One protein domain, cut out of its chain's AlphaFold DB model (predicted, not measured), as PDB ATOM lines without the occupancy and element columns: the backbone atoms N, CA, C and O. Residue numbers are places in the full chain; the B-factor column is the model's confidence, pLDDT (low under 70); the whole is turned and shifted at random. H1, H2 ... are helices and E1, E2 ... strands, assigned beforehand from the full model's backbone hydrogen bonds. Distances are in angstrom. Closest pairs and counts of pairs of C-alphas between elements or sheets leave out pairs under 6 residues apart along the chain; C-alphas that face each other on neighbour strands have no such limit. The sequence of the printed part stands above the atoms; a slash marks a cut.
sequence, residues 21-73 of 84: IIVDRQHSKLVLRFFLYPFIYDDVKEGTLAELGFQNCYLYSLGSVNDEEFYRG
ATOM      1  N   ILE A  21     -39.213  -2.421  -2.463       96.25
ATOM      2  CA  ILE A  21     -39.170  -0.962  -2.346       96.25
ATOM      3  C   ILE A  21     -40.365  -0.468  -1.530       96.25
ATOM      4  O   ILE A  21     -41.506  -0.880  -1.747       96.25
ATOM      5  N   ILE A  22     -40.098   0.447  -0.605       96.75
ATOM      6  CA  ILE A  22     -41.094   1.180   0.172       96.75
ATOM      7  C   ILE A  22     -40.830   2.671  -0.049       96.75
ATOM      8  O   ILE A  22     -39.718   3.148   0.166       96.75
ATOM      9  N   VAL A  23     -41.849   3.410  -0.490       96.56
ATOM     10  CA  VAL A  23     -41.755   4.857  -0.732       96.56
ATOM     11  C   VAL A  23     -42.477   5.599   0.387       96.56
ATOM     12  O   VAL A  23     -43.705   5.596   0.444       96.56
ATOM     13  N   ASP A  24     -41.715   6.257   1.254       94.69
ATOM     14  CA  ASP A  24     -42.222   7.159   2.284       94.69
ATOM     15  C   ASP A  24     -42.226   8.592   1.742       94.69
ATOM     16  O   ASP A  24     -41.224   9.313   1.755       94.69
ATOM     17  N   ARG A  25     -43.387   9.001   1.226       92.25
ATOM     18  CA  ARG A  25     -43.573  10.337   0.645       92.25
ATOM     19  C   ARG A  25     -43.562  11.444   1.694       92.25
ATOM     20  O   ARG A  25     -43.196  12.565   1.361       92.25
ATOM     21  N   GLN A  26     -43.963  11.149   2.929       93.69
ATOM     22  CA  GLN A  26     -44.039  12.150   3.991       93.69
ATOM     23  C   GLN A  26     -42.639  12.605   4.403       93.69
ATOM     24  O   GLN A  26     -42.409  13.797   4.585       93.69
ATOM     25  N   HIS A  27     -41.697  11.667   4.489       94.12
ATOM     26  CA  HIS A  27     -40.314  11.951   4.874       94.12
ATOM     27  C   HIS A  27     -39.353  12.040   3.681       94.12
ATOM     28  O   HIS A  27     -38.146  12.103   3.883       94.12
ATOM     29  N   SER A  28     -39.865  12.043   2.443       94.75
ATOM     30  CA  SER A  28     -39.053  12.042   1.213       94.75
ATOM     31  C   SER A  28     -37.972  10.951   1.211       94.75
ATOM     32  O   SER A  28     -36.824  11.188   0.829       94.75
ATOM     33  N   LYS A  29     -38.341   9.742   1.648       96.81
ATOM     34  CA  LYS A  29     -37.427   8.613   1.844       96.81
ATOM     35  C   LYS A  29     -37.851   7.416   0.999       96.81
ATOM     36  O   LYS A  29     -39.008   7.007   1.001       96.81
ATOM     37  N   LEU A  30     -36.890   6.808   0.315       97.44
ATOM     38  CA  LEU A  30     -37.046   5.512  -0.339       97.44
ATOM     39  C   LEU A  30     -36.313   4.451   0.479       97.44
ATOM     40  O   LEU A  30     -35.161   4.653   0.853       97.44
ATOM     41  N   VAL A  31     -36.975   3.338   0.776       97.12
ATOM     42  CA  VAL A  31     -36.392   2.223   1.527       97.12
ATOM     43  C   VAL A  31     -36.354   0.986   0.647       97.12
ATOM     44  O   VAL A  31     -37.383   0.549   0.137       97.12
ATOM     45  N   LEU A  32     -35.163   0.425   0.485       96.44
ATOM     46  CA  LEU A  32     -34.926  -0.868  -0.139       96.44
ATOM     47  C   LEU A  32     -34.738  -1.905   0.969       96.44
ATOM     48  O   LEU A  32     -33.813  -1.775   1.764       96.44
ATOM     49  N   ARG A  33     -35.598  -2.923   1.016       96.69
ATOM     50  CA  ARG A  33     -35.536  -4.024   1.985       96.69
ATOM     51  C   ARG A  33     -35.190  -5.338   1.286       96.69
ATOM     52  O   ARG A  33     -35.797  -5.653   0.265       96.69
ATOM     53  N   PHE A  34     -34.247  -6.098   1.833       94.94
ATOM     54  CA  PHE A  34     -33.732  -7.348   1.256       94.94
ATOM     55  C   PHE A  34     -33.112  -8.240   2.336       94.94
ATOM     56  O   PHE A  34     -32.910  -7.788   3.462       94.94
ATOM     57  N   PHE A  35     -32.827  -9.499   2.009       95.12
ATOM     58  CA  PHE A  35     -32.139 -10.422   2.914       95.12
ATOM     59  C   PHE A  35     -30.617 -10.298   2.787       95.12
ATOM     60  O   PHE A  35     -30.108 -10.087   1.685       95.12
ATOM     61  N   LEU A  36     -29.896 -10.406   3.902       93.81
ATOM     62  CA  LEU A  36     -28.430 -10.410   3.931       93.81
ATOM     63  C   LEU A  36     -27.879 -11.825   3.786       93.81
ATOM     64  O   LEU A  36     -28.455 -12.760   4.327       93.81
ATOM     65  N   TYR A  37     -26.736 -11.968   3.117       92.81
ATOM     66  CA  TYR A  37     -26.111 -13.266   2.877       92.81
ATOM     67  C   TYR A  37     -25.402 -13.811   4.134       92.81
ATOM     68  O   TYR A  37     -24.347 -13.294   4.491       92.81
ATOM     69  N   PRO A  38     -25.907 -14.862   4.806       90.75
ATOM     70  CA  PRO A  38     -25.349 -15.308   6.088       90.75
ATOM     71  C   PRO A  38     -24.086 -16.172   5.958       90.75
ATOM     72  O   PRO A  38     -23.396 -16.409   6.937       90.75
ATOM     73  N   PHE A  39     -23.783 -16.680   4.759       87.19
ATOM     74  CA  PHE A  39     -22.725 -17.683   4.574       87.19
ATOM     75  C   PHE A  39     -21.330 -17.095   4.334       87.19
ATOM     76  O   PHE A  39     -20.344 -17.814   4.466       87.19
ATOM     77  N   ILE A  40     -21.241 -15.816   3.953       87.88
ATOM     78  CA  ILE A  40     -19.960 -15.107   3.776       87.88
ATOM     79  C   ILE A  40     -19.635 -14.224   4.986       87.88
ATOM     80  O   ILE A  40     -18.463 -13.996   5.269       87.88
ATOM     81  N   TYR A  41     -20.651 -13.714   5.683       85.88
ATOM     82  CA  TYR A  41     -20.486 -12.688   6.707       85.88
ATOM     83  C   TYR A  41     -20.840 -13.257   8.082       85.88
ATOM     84  O   TYR A  41     -22.009 -13.522   8.352       85.88
ATOM     85  N   ASP A  42     -19.836 -13.409   8.951       85.25
ATOM     86  CA  ASP A  42     -19.963 -14.075  10.259       85.25
ATOM     87  C   ASP A  42     -21.014 -13.432  11.187       85.25
ATOM     88  O   ASP A  42     -21.629 -14.109  12.014       85.25
ATOM     89  N   ASP A  43     -21.264 -12.129  11.027       87.69
ATOM     90  CA  ASP A  43     -22.221 -11.365  11.835       87.69
ATOM     91  C   ASP A  43     -23.671 -11.434  11.313       87.69
ATOM     92  O   ASP A  43     -24.585 -10.842  11.900       87.69
ATOM     93  N   VAL A  44     -23.916 -12.150  10.212       90.62
ATOM     94  CA  VAL A  44     -25.230 -12.247   9.570       90.62
ATOM     95  C   VAL A  44     -25.854 -13.614   9.835       90.62
ATOM     96  O   VAL A  44     -25.297 -14.657   9.513       90.62
ATOM     97  N   LYS A  45     -27.073 -13.619  10.382       92.62
ATOM     98  CA  LYS A  45     -27.856 -14.849  10.581       92.62
ATOM     99  C   LYS A  45     -28.775 -15.110   9.393       92.62
ATOM    100  O   LYS A  45     -29.233 -14.171   8.743       92.62
ATOM    101  N   GLU A  46     -29.096 -16.373   9.142       91.94
ATOM    102  CA  GLU A  46     -30.062 -16.746   8.106       91.94
ATOM    103  C   GLU A  46     -31.419 -16.059   8.323       91.94
ATOM    104  O   GLU A  46     -31.897 -15.930   9.454       91.94
ATOM    105  N   GLY A  47     -32.014 -15.553   7.238       92.19
ATOM    106  CA  GLY A  47     -33.267 -14.796   7.283       92.19
ATOM    107  C   GLY A  47     -33.139 -13.361   7.812       92.19
ATOM    108  O   GLY A  47     -34.161 -12.701   8.018       92.19
ATOM    109  N   THR A  48     -31.921 -12.845   8.024       94.19
ATOM    110  CA  THR A  48     -31.727 -11.449   8.443       94.19
ATOM    111  C   THR A  48     -32.176 -10.494   7.340       94.19
ATOM    112  O   THR A  48     -31.643 -10.508   6.232       94.19
ATOM    113  N   LEU A  49     -33.133  -9.622   7.663       94.88
ATOM    114  CA  LEU A  49     -33.581  -8.538   6.791       94.88
ATOM    115  C   LEU A  49     -32.764  -7.266   7.039       94.88
ATOM    116  O   LEU A  49     -32.647  -6.813   8.177       94.88
ATOM    117  N   ALA A  50     -32.280  -6.653   5.963       94.38
ATOM    118  CA  ALA A  50     -31.643  -5.343   5.963       94.38
ATOM    119  C   ALA A  50     -32.482  -4.301   5.224       94.38
ATOM    120  O   ALA A  50     -33.317  -4.619   4.372       94.38
ATOM    121  N   GLU A  51     -32.223  -3.036   5.551       95.69
ATOM    122  CA  GLU A  51     -32.847  -1.883   4.917       95.69
ATOM    123  C   GLU A  51     -31.805  -0.838   4.525       95.69
ATOM    124  O   GLU A  51     -30.981  -0.424   5.339       95.69
ATOM    125  N   LEU A  52     -31.893  -0.352   3.289       95.31
ATOM    126  CA  LEU A  52     -31.177   0.830   2.825       95.31
ATOM    127  C   LEU A  52     -32.153   1.982   2.633       95.31
ATOM    128  O   LEU A  52     -33.120   1.873   1.881       95.31
ATOM    129  N   GLY A  53     -31.890   3.094   3.318       95.88
ATOM    130  CA  GLY A  53     -32.682   4.314   3.228       95.88
ATOM    131  C   GLY A  53     -32.000   5.373   2.368       95.88
ATOM    132  O   GLY A  53     -30.899   5.810   2.683       95.88
ATOM    133  N   PHE A  54     -32.695   5.844   1.338       95.69
ATOM    134  CA  PHE A  54     -32.259   6.919   0.456       95.69
ATOM    135  C   PHE A  54     -33.129   8.151   0.698       95.69
ATOM    136  O   PHE A  54     -34.339   8.120   0.470       95.69
ATOM    137  N   GLN A  55     -32.517   9.229   1.182       96.62
ATOM    138  CA  GLN A  55     -33.195  10.502   1.428       96.62
ATOM    139  C   GLN A  55     -33.231  11.344   0.155       96.62
ATOM    140  O   GLN A  55     -32.271  11.336  -0.616       96.62
ATOM    141  N   ASN A  56     -34.314  12.096  -0.040       94.94
ATOM    142  CA  ASN A  56     -34.504  13.005  -1.174       94.94
ATOM    143  C   ASN A  56     -34.308  12.317  -2.541       94.94
ATOM    144  O   ASN A  56     -33.762  12.894  -3.480       94.94
ATOM    145  N   CYS A  57     -34.739  11.057  -2.649       92.94
ATOM    146  CA  CYS A  57     -34.651  10.284  -3.884       92.94
ATOM    147  C   CYS A  57     -35.707  10.767  -4.890       92.94
ATOM    148  O   CYS A  57     -36.906  10.635  -4.648       92.94
ATOM    149  N   TYR A  58     -35.261  11.318  -6.022       91.00
ATOM    150  CA  TYR A  58     -36.154  11.816  -7.073       91.00
ATOM    151  C   TYR A  58     -36.630  10.711  -8.031       91.00
ATOM    152  O   TYR A  58     -37.779  10.712  -8.465       91.00
ATOM    153  N   LEU A  59     -35.753   9.756  -8.356       92.44
ATOM    154  CA  LEU A  59     -36.038   8.649  -9.265       92.44
ATOM    155  C   LEU A  59     -35.282   7.399  -8.813       92.44
ATOM    156  O   LEU A  59     -34.141   7.493  -8.361       92.44
ATOM    157  N   TYR A  60     -35.902   6.234  -8.985       93.00
ATOM    158  CA  TYR A  60     -35.270   4.942  -8.747       93.00
ATOM    159  C   TYR A  60     -35.616   3.950  -9.860       93.00
ATOM    160  O   TYR A  60     -36.631   4.082 -10.544       93.00
ATOM    161  N   SER A  61     -34.765   2.940 -10.017       90.12
ATOM    162  CA  SER A  61     -35.008   1.762 -10.846       90.12
ATOM    163  C   SER A  61     -34.456   0.543 -10.116       90.12
ATOM    164  O   SER A  61     -33.379   0.619  -9.525       90.12
ATOM    165  N   LEU A  62     -35.205  -0.557 -10.128       88.56
ATOM    166  CA  LEU A  62     -34.794  -1.841  -9.571       88.56
ATOM    167  C   LEU A  62     -34.867  -2.875 -10.696       88.56
ATOM    168  O   LEU A  62     -35.958  -3.219 -11.150       88.56
ATOM    169  N   GLY A  63     -33.704  -3.298 -11.188       84.19
ATOM    170  CA  GLY A  63     -33.587  -4.288 -12.256       84.19
ATOM    171  C   GLY A  63     -33.578  -5.722 -11.726       84.19
ATOM    172  O   GLY A  63     -33.320  -5.953 -10.549       84.19
ATOM    173  N   SER A  64     -33.828  -6.684 -12.616       80.81
ATOM    174  CA  SER A  64     -33.734  -8.124 -12.333       80.81
ATOM    175  C   SER A  64     -32.377  -8.737 -12.689       80.81
ATOM    176  O   SER A  64     -32.216  -9.943 -12.548       80.81
ATOM    177  N   VAL A  65     -31.445  -7.926 -13.199       82.62
ATOM    178  CA  VAL A  65     -30.155  -8.385 -13.724       82.62
ATOM    179  C   VAL A  65     -29.297  -8.944 -12.592       82.62
ATOM    180  O   VAL A  65     -29.035  -8.233 -11.621       82.62
ATOM    181  N   ASN A  66     -28.850 -10.189 -12.738       80.94
ATOM    182  CA  ASN A  66     -27.895 -10.824 -11.827       80.94
ATOM    183  C   ASN A  66     -26.430 -10.604 -12.264       80.94
ATOM    184  O   ASN A  66     -26.161  -9.977 -13.291       80.94
ATOM    185  N   ASP A  67     -25.475 -11.137 -11.497       79.81
ATOM    186  CA  ASP A  67     -24.040 -10.964 -11.757       79.81
ATOM    187  C   ASP A  67     -23.628 -11.470 -13.150       79.81
ATOM    188  O   ASP A  67     -22.933 -10.764 -13.881       79.81
ATOM    189  N   GLU A  68     -24.080 -12.663 -13.559       83.25
ATOM    190  CA  GLU A  68     -23.748 -13.232 -14.875       83.25
ATOM    191  C   GLU A  68     -24.250 -12.323 -16.004       83.25
ATOM    192  O   GLU A  68     -23.509 -11.977 -16.924       83.25
ATOM    193  N   GLU A  69     -25.509 -11.905 -15.925       84.81
ATOM    194  CA  GLU A  69     -26.139 -11.035 -16.910       84.81
ATOM    195  C   GLU A  69     -25.481  -9.647 -16.950       84.81
ATOM    196  O   GLU A  69     -25.320  -9.073 -18.034       84.81
ATOM    197  N   PHE A  70     -25.038  -9.125 -15.799       84.50
ATOM    198  CA  PHE A  70     -24.256  -7.894 -15.721       84.50
ATOM    199  C   PHE A  70     -22.922  -8.043 -16.464       84.50
ATOM    200  O   PHE A  70     -22.625  -7.245 -17.353       84.50
ATOM    201  N   TYR A  71     -22.144  -9.094 -16.183       82.94
ATOM    202  CA  TYR A  71     -20.869  -9.338 -16.873       82.94
ATOM    203  C   TYR A  71     -21.042  -9.613 -18.373       82.94
ATOM    204  O   TYR A  71     -20.166  -9.276 -19.172       82.94
ATOM    205  N   ARG A  72     -22.188 -10.168 -18.782       87.25
ATOM    206  CA  ARG A  72     -22.547 -10.387 -20.193       87.25
ATOM    207  C   ARG A  72     -23.044  -9.131 -20.913       87.25
ATOM    208  O   ARG A  72     -23.333  -9.202 -22.106       87.25
ATOM    209  N   GLY A  73     -23.128  -7.988 -20.233       85.56
ATOM    210  CA  GLY A  73     -23.500  -6.718 -20.855       85.56
ATOM    211  C   GLY A  73     -25.007  -6.482 -20.981       85.56
ATOM    212  O   GLY A  73     -25.413  -5.598 -21.732       85.56
TER     213      GLY A  73
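What this domain is: This is residues 21 to 73 of the 84 residues of an uncharacterized protein of Brevibacillus choshinensis (UniProt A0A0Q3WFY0). A three-stranded antiparallel sheet, E1 E2 E3, makes one limb of an open, hook-like shape; after E3 the chain folds back as a tail without a named element, residues 56 to 66, which ends in the short helix H1, well away from the sheet. The long loop of residues 36 to 48 extends past the end of the sheet where E2 ends and E3 begins, and residues 66 to 72, of which 67 to 71 belong to H1, stick out free. The printed part has 53 residues, with three named strands and then one named helix along the chain; the sheet's order is E1, E2, E3. The class is mixed, helices and strands, though only 23 residues, under half, are in named elements. The whole is loose, with a radius of gyration of the C-alphas of 14.3 A, and flat, spanning 37 by 33 by 13 A.

Where its parts are: The inner strand E2 covers residues 29 to 35 and is 19.8 A long from first to last C-alpha. Edge strand E3, residues 49 to 55, is also 19.8 A long, from C-alpha 49 at (-33.581, -8.538, 6.791) to C-alpha 55 at (-33.195, 10.502, 1.428). Edge strand E1, residues 21 to 24, spans 9.8 A and begins with C-alpha 21 at (-39.170, -0.962, -2.346). Helix H1, residues 67 to 71, spans 6.2 A and ends with C-alpha 71 at (-20.869, -9.338, -16.873).

How they stand to each other: E1, E2 and E3 form a meander, each strand the antiparallel neighbour of the one before. E2 and E3 are a hairpin, with 160 degrees between their directions. The C-alphas of Phe 35 and Leu 49 face each other at 4.5 A, and N 50 and O 34 are within hydrogen-bond range at 2.8 A, as are N 30 and O 54 at 2.9 A. E1 and E2 are also a hairpin, at 151 degrees; N 22 and O 31 are within hydrogen-bond range at 2.8 A, and N 29 and O 24 at 2.9 A. H1 is not on the sheet, with 0 pairs of C-alphas within 10 A, and it is apart from E1 and E2. Every O i to N i+4 pair in H1 is within hydrogen-bond range.

The domain as a whole: The two C-alphas farthest apart are those of Gln 26 and Arg 72, at 39.4 A. The printed part has no cut. The link from E1 to E2 is tight, with 4 residues; those from E2 to E3, 13 residues, and from E3 to H1, 11 residues, are long. The mean pLDDT of the printed part is 91.2 and that of H1 is 83; no printed residue is under 70.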